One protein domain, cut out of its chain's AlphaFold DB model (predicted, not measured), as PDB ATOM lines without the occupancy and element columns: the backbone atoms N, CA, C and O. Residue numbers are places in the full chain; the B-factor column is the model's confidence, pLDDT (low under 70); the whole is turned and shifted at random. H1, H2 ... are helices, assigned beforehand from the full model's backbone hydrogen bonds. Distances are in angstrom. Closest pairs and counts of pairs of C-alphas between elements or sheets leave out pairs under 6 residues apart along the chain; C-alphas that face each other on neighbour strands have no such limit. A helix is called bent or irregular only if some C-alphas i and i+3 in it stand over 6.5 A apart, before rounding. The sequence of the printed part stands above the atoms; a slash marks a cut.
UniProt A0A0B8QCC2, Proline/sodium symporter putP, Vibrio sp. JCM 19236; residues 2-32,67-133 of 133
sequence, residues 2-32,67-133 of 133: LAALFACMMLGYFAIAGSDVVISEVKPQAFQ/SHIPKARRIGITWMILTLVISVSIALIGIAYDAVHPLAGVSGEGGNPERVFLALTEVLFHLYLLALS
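What this domain is: This is residues 2 to 32 and 67 to 133 of the 133 residues of the protein "Proline/sodium symporter putP" of Vibrio sp. JCM 19236 (UniProt A0A0B8QCC2). One very long helix, H3, makes the longest axis, and its first part, residues 67 to 78, sticks out as a free arm. On its later part H1 packs side by side with it, H4 crosses both H1 and H3 nearly at right angles, and little H2 packs near the end of H3, together making a body of which the arm is no part. The printed part has 98 residues with four named helices, H1, H2, H3 and H4 along the chain, and no named strand; the class is all helix. The whole is loose, with a radius of gyration of the C-alphas of 16.0 A, and spans 53 by 40 by 26 A.

How they stand to each other: H3, residues 67 to 100, touches the other three helices. With its residues 83 to 97 alone it touches H1, residues 2 to 16, at a shallow tilt of 20 degrees, the same way; their closest C-alphas, those of Ile 90 and Met 9, are 5.5 A apart. With residues 90 to 98 alone H3 touches residues 116 to 120 of H4, residues 113 to 131; the two are about perpendicular at 85 degrees, and their closest C-alphas, those of Gly 94 and Leu 120, are 5.7 A apart. H1 touches H4 with residues 8 to 12 alone, about perpendicular at 88 degrees; the closest C-alphas are those of Cys 8 and Leu 124, 6.7 A apart. Among H1, H3 and H4 one of three touching pairs is at a shallow tilt, and the packing is mostly crossed, but only just. H2, residues 23 to 26, touches residues 92 to 99 of H3, with the C-alphas of Ile 23 and Ala 96 closest at 5.9 A. H2 is apart from H4 and from H1. Every O i to N i+4 pair of H1 is within hydrogen-bond range, as are 28 of 30 in H3 and 13 of 15 in H4; H2 is too short for such a pair, and its one O i to N i+3 pair is within range.

Where its parts are: H3 is 52.0 A from C-alpha 67 at (105.758, 165.312, 44.195) to C-alpha 100 at (115.993, 129.256, 80.238). It is irregular, but only just: C-alphas 67 and 70 are 6.8 A apart. H4 is 27.7 A long and ends with C-alpha 131 at (116.267, 122.180, 60.615); it is also only just irregular, with C-alphas 114 and 117 6.9 A apart. H1 is 21.3 A long and begins with C-alpha 2 at (111.769, 141.161, 56.664). H2 is 5.4 A long.

The domain as a whole: The C-alphas of Ser 67 and Glu 109, the two farthest apart, are 54.8 A from each other. Without residues 67 to 78, which stand free, the body spans 35 by 32 by 26 A. Residues 33 to 66 are not printed, and C-alphas 32 and 67 are 40.6 A apart across this cut, which falls in the link from H2 to H3. H1 to H2 is a short link of 6 residues, and H3 to H4 a long one, residues 101 to 112. The mean pLDDT of the printed part is 70.1; 42 residues are under 70, among them residues 15 to 32 and 99 to 114.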
ATOM      1  N   LEU A   2     112.986 141.345  55.858       68.38
ATOM      2  CA  LEU A   2     111.769 141.161  56.664       68.38
ATOM      3  C   LEU A   2     111.359 139.696  56.860       68.38
ATOM      4  O   LEU A   2     111.045 139.304  57.974       68.38
ATOM      5  N   ALA A   3     111.457 138.874  55.811       71.31
ATOM      6  CA  ALA A   3     111.233 137.431  55.918       71.31
ATOM      7  C   ALA A   3     112.212 136.751  56.892       71.31
ATOM      8  O   ALA A   3     111.813 135.859  57.625       71.31
ATOM      9  N   ALA A   4     113.467 137.214  56.952       70.31
ATOM     10  CA  ALA A   4     114.461 136.696  57.892       70.31
ATOM     11  C   ALA A   4     114.149 137.117  59.336       70.31
ATOM     12  O   ALA A   4     114.221 136.294  60.235       70.31
ATOM     13  N   LEU A   5     113.723 138.368  59.555       72.62
ATOM     14  CA  LEU A   5     113.270 138.829  60.873       72.62
ATOM     15  C   LEU A   5     112.028 138.061  61.339       72.62
ATOM     16  O   LEU A   5     111.957 137.641  62.488       72.62
ATOM     17  N   PHE A   6     111.069 137.834  60.441       76.56
ATOM     18  CA  PHE A   6     109.873 137.061  60.751       76.56
ATOM     19  C   PHE A   6     110.207 135.593  61.042       76.56
ATOM     20  O   PHE A   6     109.708 135.042  62.017       76.56
ATOM     21  N   ALA A   7     111.102 134.980  60.263       73.81
ATOM     22  CA  ALA A   7     111.592 133.627  60.519       73.81
ATOM     23  C   ALA A   7     112.330 133.528  61.865       73.81
ATOM     24  O   ALA A   7     112.040 132.622  62.637       73.81
ATOM     25  N   CYS A   8     113.207 134.486  62.193       70.12
ATOM     26  CA  CYS A   8     113.873 134.551  63.498       70.12
ATOM     27  C   CYS A   8     112.874 134.692  64.650       70.12
ATOM     28  O   CYS A   8     113.006 134.002  65.656       70.12
ATOM     29  N   MET A   9     111.861 135.552  64.503       75.06
ATOM     30  CA  MET A   9     110.797 135.699  65.497       75.06
ATOM     31  C   MET A   9     110.025 134.388  65.676       75.06
ATOM     32  O   MET A   9     109.767 133.983  66.807       75.06
ATOM     33  N   MET A  10     109.681 133.714  64.576       74.50
ATOM     34  CA  MET A  10     108.954 132.451  64.630       74.50
ATOM     35  C   MET A  10     109.794 131.368  65.314       74.50
ATOM     36  O   MET A  10     109.334 130.755  66.268       74.50
ATOM     37  N   LEU A  11     111.043 131.174  64.886       71.12
ATOM     38  CA  LEU A  11     111.957 130.186  65.461       71.12
ATOM     39  C   LEU A  11     112.242 130.460  66.943       71.12
ATOM     40  O   LEU A  11     112.223 129.532  67.746       71.12
ATOM     41  N   GLY A  12     112.439 131.726  67.317       69.00
ATOM     42  CA  GLY A  12     112.616 132.125  68.711       69.00
ATOM     43  C   GLY A  12     111.371 131.854  69.560       69.00
ATOM     44  O   GLY A  12     111.494 131.413  70.697       69.00
ATOM     45  N   TYR A  13     110.172 132.036  68.998       70.56
ATOM     46  CA  TYR A  13     108.925 131.642  69.655       70.56
ATOM     47  C   TYR A  13     108.831 130.120  69.833       70.56
ATOM     48  O   TYR A  13     108.575 129.659  70.941       70.56
ATOM     49  N   PHE A  14     109.108 129.327  68.791       71.69
ATOM     50  CA  PHE A  14     109.100 127.860  68.886       71.69
ATOM     51  C   PHE A  14     110.130 127.313  69.882       71.69
ATOM     52  O   PHE A  14     109.853 126.323  70.550       71.69
ATOM     53  N   ALA A  15     111.279 127.976  70.031       67.62
ATOM     54  CA  ALA A  15     112.305 127.597  70.998       67.62
ATOM     55  C   ALA A  15     111.877 127.793  72.468       67.62
ATOM     56  O   ALA A  15     112.454 127.173  73.357       67.62
ATOM     57  N   ILE A  16     110.874 128.642  72.729       64.94
ATOM     58  CA  ILE A  16     110.379 128.965  74.081       64.94
ATOM     59  C   ILE A  16     108.954 128.425  74.307       64.94
ATOM     60  O   ILE A  16     108.517 128.324  75.444       64.94
ATOM     61  N   ALA A  17     108.233 128.010  73.260       63.38
ATOM     62  CA  ALA A  17     106.829 127.584  73.323       63.38
ATOM     63  C   ALA A  17     106.532 126.365  74.233       63.38
ATOM     64  O   ALA A  17     105.363 126.059  74.452       63.38
ATOM     65  N   GLY A  18     107.553 125.674  74.759       60.16
ATOM     66  CA  GLY A  18     107.425 124.597  75.755       60.16
ATOM     67  C   GLY A  18     107.897 124.965  77.168       60.16
ATOM     68  O   GLY A  18     107.893 124.115  78.053       60.16
ATOM     69  N   SER A  19     108.324 126.208  77.375       56.41
ATOM     70  CA  SER A  19     108.891 126.723  78.616       56.41
ATOM     71  C   SER A  19     107.902 127.758  79.152       56.41
ATOM     72  O   SER A  19     107.742 128.797  78.519       56.41
ATOM     73  N   ASP A  20     107.213 127.500  80.269       58.72
ATOM     74  CA  ASP A  20     106.242 128.414  80.914       58.72
ATOM     75  C   ASP A  20     106.907 129.701  81.466       58.72
ATOM     76  O   ASP A  20     106.859 130.013  82.654       58.72
ATOM     77  N   VAL A  21     107.602 130.450  80.611       59.28
ATOM     78  CA  VAL A  21     108.453 131.582  80.975       59.28
ATOM     79  C   VAL A  21     107.666 132.857  80.768       59.28
ATOM     80  O   VAL A  21     107.472 133.339  79.648       59.28
ATOM     81  N   VAL A  22     107.232 133.442  81.876       60.25
ATOM     82  CA  VAL A  22     106.583 134.746  81.862       60.25
ATOM     83  C   VAL A  22     107.671 135.825  81.907       60.25
ATOM     84  O   VAL A  22     108.342 136.020  82.916       60.25
ATOM     85  N   ILE A  23     107.846 136.559  80.801       56.59
ATOM     86  CA  ILE A  23     108.866 137.622  80.625       56.59
ATOM     87  C   ILE A  23     108.849 138.658  81.770       56.59
ATOM     88  O   ILE A  23     109.884 139.239  82.106       56.59
ATOM     89  N   SER A  24     107.689 138.872  82.402       53.47
ATOM     90  CA  SER A  24     107.520 139.789  83.535       53.47
ATOM     91  C   SER A  24     108.193 139.340  84.837       53.47
ATOM     92  O   SER A  24     108.421 140.191  85.693       53.47
ATOM     93  N   GLU A  25     108.536 138.059  84.996       54.75
ATOM     94  CA  GLU A  25     109.260 137.549  86.174       54.75
ATOM     95  C   GLU A  25     110.784 137.620  86.000       54.75
ATOM     96  O   GLU A  25     111.518 137.820  86.964       54.75
ATOM     97  N   VAL A  26     111.260 137.529  84.756       56.62
ATOM     98  CA  VAL A  26     112.690 137.447  84.417       56.62
ATOM     99  C   VAL A  26     113.382 138.812  84.461       56.62
ATOM    100  O   VAL A  26     114.522 138.923  84.915       56.62
ATOM    101  N   LYS A  27     112.733 139.877  83.970       57.12
ATOM    102  CA  LYS A  27     113.340 141.218  83.947       57.12
ATOM    103  C   LYS A  27     112.273 142.317  84.036       57.12
ATOM    104  O   LYS A  27     111.871 142.867  83.010       57.12
ATOM    105  N   PRO A  28     111.843 142.713  85.250       57.59
ATOM    106  CA  PRO A  28     110.761 143.688  85.445       57.59
ATOM    107  C   PRO A  28     111.074 145.096  84.897       57.59
ATOM    108  O   PRO A  28     110.176 145.917  84.731       57.59
ATOM    109  N   GLN A  29     112.339 145.379  84.567       58.97
ATOM    110  CA  GLN A  29     112.776 146.636  83.947       58.97
ATOM    111  C   GLN A  29     112.772 146.621  82.409       58.97
ATOM    112  O   GLN A  29     113.052 147.652  81.805       58.97
ATOM    113  N   ALA A  30     112.438 145.505  81.747       59.50
ATOM    114  CA  ALA A  30     112.444 145.420  80.281       59.50
ATOM    115  C   ALA A  30     111.493 146.427  79.600       59.50
ATOM    116  O   ALA A  30     111.726 146.825  78.463       59.50
ATOM    117  N   PHE A  31     110.452 146.872  80.310       60.12
ATOM    118  CA  PHE A  31     109.478 147.859  79.832       60.12
ATOM    119  C   PHE A  31     109.672 149.259  80.433       60.12
ATOM    120  O   PHE A  31     108.869 150.159  80.177       60.12
ATOM    121  N   GLN A  32     110.715 149.472  81.244       62.31
ATOM    122  CA  GLN A  32     111.001 150.792  81.793       62.31
ATOM    123  C   GLN A  32     111.749 151.630  80.758       62.31
ATOM    124  O   GLN A  32     112.952 151.489  80.555       62.31
ATOM    125  N   SER A  67     107.088 165.808  43.823       76.31
ATOM    126  CA  SER A  67     105.758 165.312  44.195       76.31
ATOM    127  C   SER A  67     105.731 163.829  44.598       76.31
ATOM    128  O   SER A  67     104.834 163.408  45.340       76.31
ATOM    129  N   HIS A  68     106.729 163.032  44.200       74.12
ATOM    130  CA  HIS A  68     106.836 161.616  44.581       74.12
ATOM    131  C   HIS A  68     107.533 161.392  45.933       74.12
ATOM    132  O   HIS A  68     107.333 160.350  46.571       74.12
ATOM    133  N   ILE A  69     108.273 162.388  46.432       75.00
ATOM    134  CA  ILE A  69     109.035 162.311  47.689       75.00
ATOM    135  C   ILE A  69     108.154 161.980  48.909       75.00
ATOM    136  O   ILE A  69     108.543 161.110  49.696       75.00
ATOM    137  N   PRO A  70     106.964 162.588  49.108       79.06
ATOM    138  CA  PRO A  70     106.139 162.305  50.281       79.06
ATOM    139  C   PRO A  70     105.623 160.863  50.306       79.06
ATOM    140  O   PRO A  70     105.583 160.240  51.368       79.06
ATOM    141  N   LYS A  71     105.249 160.314  49.139       80.31
ATOM    142  CA  LYS A  71     104.773 158.928  49.017       80.31
ATOM    143  C   LYS A  71     105.909 157.940  49.276       80.31
ATOM    144  O   LYS A  71     105.747 157.044  50.102       80.31
ATOM    145  N   ALA A  72     107.067 158.152  48.649       78.38
ATOM    146  CA  ALA A  72     108.253 157.322  48.856       78.38
ATOM    147  C   ALA A  72     108.712 157.331  50.324       78.38
ATOM    148  O   ALA A  72     108.993 156.278  50.896       78.38
ATOM    149  N   ARG A  73     108.697 158.506  50.974       82.06
ATOM    150  CA  ARG A  73     109.018 158.645  52.400       82.06
ATOM    151  C   ARG A  73     108.057 157.859  53.283       82.06
ATOM    152  O   ARG A  73     108.523 157.152  54.167       82.06
ATOM    153  N   ARG A  74     106.740 157.970  53.069       82.44
ATOM    154  CA  ARG A  74     105.752 157.234  53.882       82.44
ATOM    155  C   ARG A  74     105.992 155.735  53.810       82.44
ATOM    156  O   ARG A  74     106.065 155.103  54.850       82.44
ATOM    157  N   ILE A  75     106.192 155.206  52.604       85.19
ATOM    158  CA  ILE A  75     106.498 153.788  52.410       85.19
ATOM    159  C   ILE A  75     107.772 153.430  53.187       85.19
ATOM    160  O   ILE A  75     107.726 152.556  54.046       85.19
ATOM    161  N   GLY A  76     108.877 154.151  52.978       81.31
ATOM    162  CA  GLY A  76     110.143 153.882  53.670       81.31
ATOM    163  C   GLY A  76     110.041 153.932  55.200       81.31
ATOM    164  O   GLY A  76     110.522 153.025  55.875       81.31
ATOM    165  N   ILE A  77     109.368 154.945  55.752       83.38
ATOM    166  CA  ILE A  77     109.162 155.087  57.200       83.38
ATOM    167  C   ILE A  77     108.267 153.967  57.742       83.38
ATOM    168  O   ILE A  77     108.594 153.395  58.779       83.38
ATOM    169  N   THR A  78     107.185 153.602  57.045       85.50
ATOM    170  CA  THR A  78     106.330 152.472  57.439       85.50
ATOM    171  C   THR A  78     107.129 151.171  57.493       85.50
ATOM    172  O   THR A  78     107.043 150.453  58.486       85.50
ATOM    173  N   TRP A  79     107.956 150.891  56.480       85.00
ATOM    174  CA  TRP A  79     108.821 149.706  56.478       85.00
ATOM    175  C   TRP A  79     109.855 149.736  57.609       85.00
ATOM    176  O   TRP A  79     110.066 148.718  58.263       85.00
ATOM    177  N   MET A  80     110.458 150.896  57.882       82.88
ATOM    178  CA  MET A  80     111.430 151.057  58.966       82.88
ATOM    179  C   MET A  80     110.799 150.800  60.339       82.88
ATOM    180  O   MET A  80     111.336 150.015  61.122       82.88
ATOM    181  N   ILE A  81     109.631 151.390  60.609       84.75
ATOM    182  CA  ILE A  81     108.886 151.169  61.858       84.75
ATOM    183  C   ILE A  81     108.541 149.687  62.012       84.75
ATOM    184  O   ILE A  81     108.774 149.116  63.074       84.75
ATOM    185  N   LEU A  82     108.058 149.043  60.947       86.50
ATOM    186  CA  LEU A  82     107.707 147.625  60.982       86.50
ATOM    187  C   LEU A  82     108.922 146.756  61.346       86.50
ATOM    188  O   LEU A  82     108.821 145.873  62.194       86.50
ATOM    189  N   THR A  83     110.092 147.043  60.772       83.25
ATOM    190  CA  THR A  83     111.327 146.307  61.094       83.25
ATOM    191  C   THR A  83     111.824 146.561  62.517       83.25
ATOM    192  O   THR A  83     112.315 145.634  63.156       83.25
ATOM    193  N   LEU A  84     111.659 147.782  63.035       83.50
ATOM    194  CA  LEU A  84     112.016 148.128  64.411       83.50
ATOM    195  C   LEU A  84     111.147 147.378  65.419       83.50
ATOM    196  O   LEU A  84     111.684 146.817  66.369       83.50
ATOM    197  N   VAL A  85     109.833 147.311  65.185       83.88
ATOM    198  CA  VAL A  85     108.908 146.567  66.054       83.88
ATOM    199  C   VAL A  85     109.305 145.094  66.122       83.88
ATOM    200  O   VAL A  85     109.466 144.562  67.218       83.88
ATOM    201  N   ILE A  86     109.548 144.455  64.972       80.50
ATOM    202  CA  ILE A  86     109.965 143.046  64.943       80.50
ATOM    203  C   ILE A  86     111.321 142.859  65.639       80.50
ATOM    204  O   ILE A  86     111.493 141.905  66.391       80.50
ATOM    205  N   SER A  87     112.272 143.774  65.438       80.88
ATOM    206  CA  SER A  87     113.587 143.718  66.090       80.88
ATOM    207  C   SER A  87     113.481 143.774  67.620       80.88
ATOM    208  O   SER A  87     114.095 142.965  68.315       80.88
ATOM    209  N   VAL A  88     112.642 144.669  68.153       80.94
ATOM    210  CA  VAL A  88     112.382 144.754  69.599       80.94
ATOM    211  C   VAL A  88     111.728 143.470  70.111       80.94
ATOM    212  O   VAL A  88     112.146 142.951  71.143       80.94
ATOM    213  N   SER A  89     110.759 142.906  69.382       79.38
ATOM    214  CA  SER A  89     110.154 141.617  69.744       79.38
ATOM    215  C   SER A  89     111.182 140.481  69.790       79.38
ATOM    216  O   SER A  89     111.170 139.700  70.736       79.38
ATOM    217  N   ILE A  90     112.109 140.414  68.826       79.31
ATOM    218  CA  ILE A  90     113.205 139.429  68.820       79.31
ATOM    219  C   ILE A  90     114.121 139.626  70.035       79.31
ATOM    220  O   ILE A  90     114.486 138.651  70.687       79.31
ATOM    221  N   ALA A  91     114.463 140.868  70.383       75.50
ATOM    222  CA  ALA A  91     115.283 141.153  71.559       75.50
ATOM    223  C   ALA A  91     114.599 140.717  72.869       75.50
ATOM    224  O   ALA A  91     115.257 140.148  73.740       75.50
ATOM    225  N   LEU A  92     113.281 140.918  72.996       75.50
ATOM    226  CA  LEU A  92     112.502 140.444  74.149       75.50
ATOM    227  C   LEU A  92     112.488 138.912  74.244       75.50
ATOM    228  O   LEU A  92     112.697 138.367  75.326       75.50
ATOM    229  N   ILE A  93     112.303 138.225  73.114       77.25
ATOM    230  CA  ILE A  93     112.415 136.762  73.025       77.25
ATOM    231  C   ILE A  93     113.824 136.313  73.438       77.25
ATOM    232  O   ILE A  93     113.959 135.338  74.166       77.25
ATOM    233  N   GLY A  94     114.869 137.050  73.052       72.00
ATOM    234  CA  GLY A  94     116.248 136.758  73.448       72.00
ATOM    235  C   GLY A  94     116.494 136.828  74.950       72.00
ATOM    236  O   GLY A  94     117.168 135.960  75.492       72.00
ATOM    237  N   ILE A  95     115.900 137.810  75.633       71.94
ATOM    238  CA  ILE A  95     115.958 137.911  77.101       71.94
ATOM    239  C   ILE A  95     115.245 136.720  77.757       71.94
ATOM    240  O   ILE A  95     115.739 136.173  78.738       71.94
ATOM    241  N   ALA A  96     114.095 136.308  77.219       70.94
ATOM    242  CA  ALA A  96     113.369 135.142  77.720       70.94
ATOM    243  C   ALA A  96     114.140 133.835  77.481       70.94
ATOM    244  O   ALA A  96     114.172 132.970  78.351       70.94
ATOM    245  N   TYR A  97     114.789 133.706  76.321       70.81
ATOM    246  CA  TYR A  97     115.610 132.550  75.976       70.81
ATOM    247  C   TYR A  97     116.822 132.424  76.906       70.81
ATOM    248  O   TYR A  97     117.063 131.341  77.428       70.81
ATOM    249  N   ASP A  98     117.525 133.531  77.164       70.06
ATOM    250  CA  ASP A  98     118.665 133.601  78.091       70.06
ATOM    251  C   ASP A  98     118.309 133.142  79.515       70.06
ATOM    252  O   ASP A  98     119.126 132.541  80.207       70.06
ATOM    253  N   ALA A  99     117.066 133.367  79.946       67.75
ATOM    254  CA  ALA A  99     116.586 132.938  81.256       67.75
ATOM    255  C   ALA A  99     116.409 131.418  81.389       67.75
ATOM    256  O   ALA A  99     116.500 130.884  82.492       67.75
ATOM    257  N   VAL A 100     116.146 130.722  80.279       65.00
ATOM    258  CA  VAL A 100     115.993 129.256  80.238       65.00
ATOM    259  C   VAL A 100     117.315 128.581  79.883       65.00
ATOM    260  O   VAL A 100     117.673 127.558  80.460       65.00
ATOM    261  N   HIS A 101     118.037 129.164  78.928       67.25
ATOM    262  CA  HIS A 101     119.304 128.686  78.399       67.25
ATOM    263  C   HIS A 101     120.322 129.826  78.503       67.25
ATOM    264  O   HIS A 101     120.339 130.683  77.617       67.25
ATOM    265  N   PRO A 102     121.166 129.853  79.551       65.69
ATOM    266  CA  PRO A 102     122.094 130.955  79.768       65.69
ATOM    267  C   PRO A 102     122.998 131.145  78.546       65.69
ATOM    268  O   PRO A 102     123.787 130.266  78.184       65.69
ATOM    269  N   LEU A 103     122.868 132.303  77.902       65.56
ATOM    270  CA  LEU A 103     123.673 132.704  76.760       65.56
ATOM    271  C   LEU A 103     125.025 133.202  77.278       65.56
ATOM    272  O   LEU A 103     125.119 134.119  78.101       65.56
ATOM    273  N   ALA A 104     126.101 132.602  76.769       61.25
ATOM    274  CA  ALA A 104     127.458 132.964  77.151       61.25
ATOM    275  C   ALA A 104     127.728 134.460  76.878       61.25
ATOM    276  O   ALA A 104     127.663 134.924  75.742       61.25
ATOM    277  N   GLY A 105     128.038 135.225  77.931       60.03
ATOM    278  CA  GLY A 105     128.380 136.652  77.834       60.03
ATOM    279  C   GLY A 105     127.198 137.631  77.863       60.03
ATOM    280  O   GLY A 105     127.425 138.838  77.723       60.03
ATOM    281  N   VAL A 106     125.969 137.142  78.066       64.06
ATOM    282  CA  VAL A 106     124.758 137.961  78.247       64.06
ATOM    283  C   VAL A 106     124.352 138.035  79.724       64.06
ATOM    284  O   VAL A 106     124.135 139.137  80.232       64.06
ATOM    285  N   SER A 107     124.338 136.896  80.424       57.28
ATOM    286  CA  SER A 107     124.041 136.791  81.860       57.28
ATOM    287  C   SER A 107     125.284 136.406  82.679       57.28
ATOM    288  O   SER A 107     125.943 135.415  82.377       57.28
ATOM    289  N   GLY A 108     125.629 137.206  83.703       58.59
ATOM    290  CA  GLY A 108     126.786 137.003  84.601       58.59
ATOM    291  C   GLY A 108     127.523 138.299  84.987       58.59
ATOM    292  O   GLY A 108     127.229 139.369  84.451       58.59
ATOM    293  N   GLU A 109     128.495 138.224  85.908       41.66
ATOM    294  CA  GLU A 109     129.397 139.352  86.214       41.66
ATOM    295  C   GLU A 109     130.205 139.730  84.959       41.66
ATOM    296  O   GLU A 109     131.040 138.965  84.482       41.66
ATOM    297  N   GLY A 110     129.917 140.906  84.388       59.75
ATOM    298  CA  GLY A 110     130.513 141.381  83.132       59.75
ATOM    299  C   GLY A 110     129.722 141.054  81.857       59.75
ATOM    300  O   GLY A 110     130.200 141.350  80.760       59.75
ATOM    301  N   GLY A 111     128.520 140.477  81.970       61.91
ATOM    302  CA  GLY A 111     127.615 140.271  80.835       61.91
ATOM    303  C   GLY A 111     127.121 141.598  80.251       61.91
ATOM    304  O   GLY A 111     126.742 142.505  80.995       61.91
ATOM    305  N   ASN A 112     127.129 141.730  78.918       68.06
ATOM    306  CA  ASN A 112     126.625 142.931  78.250       68.06
ATOM    307  C   ASN A 112     125.236 142.647  77.643       68.06
ATOM    308  O   ASN A 112     125.152 141.899  76.664       68.06
ATOM    309  N   PRO A 113     124.150 143.259  78.159       66.56
ATOM    310  CA  PRO A 113     122.800 143.069  77.626       66.56
ATOM    311  C   PRO A 113     122.652 143.529  76.166       66.56
ATOM    312  O   PRO A 113     121.739 143.080  75.481       66.56
ATOM    313  N   GLU A 114     123.560 144.357  75.643       68.62
ATOM    314  CA  GLU A 114     123.593 144.737  74.223       68.62
ATOM    315  C   GLU A 114     123.923 143.550  73.302       68.62
ATOM    316  O   GLU A 114     123.609 143.573  72.111       68.62
ATOM    317  N   ARG A 115     124.526 142.483  73.844       75.12
ATOM    318  CA  ARG A 115     124.879 141.271  73.093       75.12
ATOM    319  C   ARG A 115     123.737 140.269  72.966       75.12
ATOM    320  O   ARG A 115     123.893 139.332  72.189       75.12
ATOM    321  N   VAL A 116     122.597 140.478  73.641       75.12
ATOM    322  CA  VAL A 116     121.419 139.584  73.551       75.12
ATOM    323  C   VAL A 116     121.057 139.307  72.094       75.12
ATOM    324  O   VAL A 116     120.810 138.166  71.721       75.12
ATOM    325  N   PHE A 117     121.072 140.347  71.255       74.19
ATOM    326  CA  PHE A 117     120.663 140.225  69.861       74.19
ATOM    327  C   PHE A 117     121.652 139.382  69.050       74.19
ATOM    328  O   PHE A 117     121.237 138.533  68.264       74.19
ATOM    329  N   LEU A 118     122.953 139.597  69.257       76.12
ATOM    330  CA  LEU A 118     124.008 138.859  68.562       76.12
ATOM    331  C   LEU A 118     124.025 137.389  68.995       76.12
ATOM    332  O   LEU A 118     123.964 136.512  68.138       76.12
ATOM    333  N   ALA A 119     124.007 137.130  70.305       75.19
ATOM    334  CA  ALA A 119     124.011 135.779  70.862       75.19
ATOM    335  C   ALA A 119     122.767 134.978  70.440       75.19
ATOM    336  O   ALA A 119     122.878 133.826  70.025       75.19
ATOM    337  N   LEU A 120     121.581 135.599  70.468       74.06
ATOM    338  CA  LEU A 120     120.357 134.953  69.996       74.06
ATOM    339  C   LEU A 120     120.420 134.651  68.494       74.06
ATOM    340  O   LEU A 120     119.983 133.588  68.060       74.06
ATOM    341  N   THR A 121     120.964 135.577  67.702       72.81
ATOM    342  CA  THR A 121     121.103 135.397  66.253       72.81
ATOM    343  C   THR A 121     122.035 134.225  65.929       72.81
ATOM    344  O   THR A 121     121.690 133.413  65.076       72.81
ATOM    345  N   GLU A 122     123.162 134.074  66.633       76.12
ATOM    346  CA  GLU A 122     124.069 132.922  66.476       76.12
ATOM    347  C   GLU A 122     123.376 131.584  66.779       76.12
ATOM    348  O   GLU A 122     123.460 130.647  65.981       76.12
ATOM    349  N   VAL A 123     122.627 131.510  67.885       74.06
ATOM    350  CA  VAL A 123     121.865 130.307  68.260       74.06
ATOM    351  C   VAL A 123     120.778 129.992  67.228       74.06
ATOM    352  O   VAL A 123     120.629 128.843  66.806       74.06
ATOM    353  N   LEU A 124     120.048 131.011  66.767       72.62
ATOM    354  CA  LEU A 124     119.011 130.869  65.741       72.62
ATOM    355  C   LEU A 124     119.575 130.381  64.403       72.62
ATOM    356  O   LEU A 124     118.951 129.538  63.759       72.62
ATOM    357  N   PHE A 125     120.746 130.871  63.985       73.38
ATOM    358  CA  PHE A 125     121.404 130.395  62.766       73.38
ATOM    359  C   PHE A 125     121.779 128.913  62.861       73.38
ATOM    360  O   PHE A 125     121.582 128.178  61.893       73.38
ATOM    361  N   HIS A 126     122.258 128.458  64.022       71.81
ATOM    362  CA  HIS A 126     122.555 127.043  64.241       71.81
ATOM    363  C   HIS A 126     121.282 126.179  64.195       71.81
ATOM    364  O   HIS A 126     121.271 125.132  63.550       71.81
ATOM    365  N   LEU A 127     120.188 126.640  64.814       69.19
ATOM    366  CA  LEU A 127     118.892 125.952  64.792       69.19
ATOM    367  C   LEU A 127     118.312 125.854  63.371       69.19
ATOM    368  O   LEU A 127     117.790 124.812  62.984       69.19
ATOM    369  N   TYR A 128     118.435 126.923  62.581       68.88
ATOM    370  CA  TYR A 128     117.983 126.948  61.191       68.88
ATOM    371  C   TYR A 128     118.767 125.974  60.301       68.88
ATOM    372  O   TYR A 128     118.167 125.283  59.481       68.88
ATOM    373  N   LEU A 129     120.092 125.891  60.469       70.38
ATOM    374  CA  LEU A 129     120.922 124.939  59.724       70.38
ATOM    375  C   LEU A 129     120.587 123.482  60.077       70.38
ATOM    376  O   LEU A 129     120.496 122.659  59.174       70.38
ATOM    377  N   LEU A 130     120.344 123.184  61.358       67.50
ATOM    378  CA  LEU A 130     119.902 121.864  61.830       67.50
ATOM    379  C   LEU A 130     118.512 121.473  61.313       67.50
ATOM    380  O   LEU A 130     118.261 120.305  61.059       67.50
ATOM    381  N   ALA A 131     117.604 122.436  61.152       59.69
ATOM    382  CA  ALA A 131     116.267 122.180  60.615       59.69
ATOM    383  C   ALA A 131     116.261 121.888  59.100       59.69
ATOM    384  O   ALA A 131     115.250 121.426  58.573       59.69
ATOM    385  N   LEU A 132     117.358 122.193  58.397       60.56
ATOM    386  CA  LEU A 132     117.504 121.983  56.956       60.56
ATOM    387  C   LEU A 132     118.236 120.669  56.602       60.56
ATOM    388  O   LEU A 132     118.293 120.325  55.420       60.56
ATOM    389  N   SER A 133     118.810 119.971  57.591       46.19
ATOM    390  CA  SER A 133     119.547 118.700  57.456       46.19
ATOM    391  C   SER A 133     118.723 117.506  57.914       46.19
ATOM    392  O   SER A 133     118.735 116.481  57.201       46.19
TER     393      SER A 133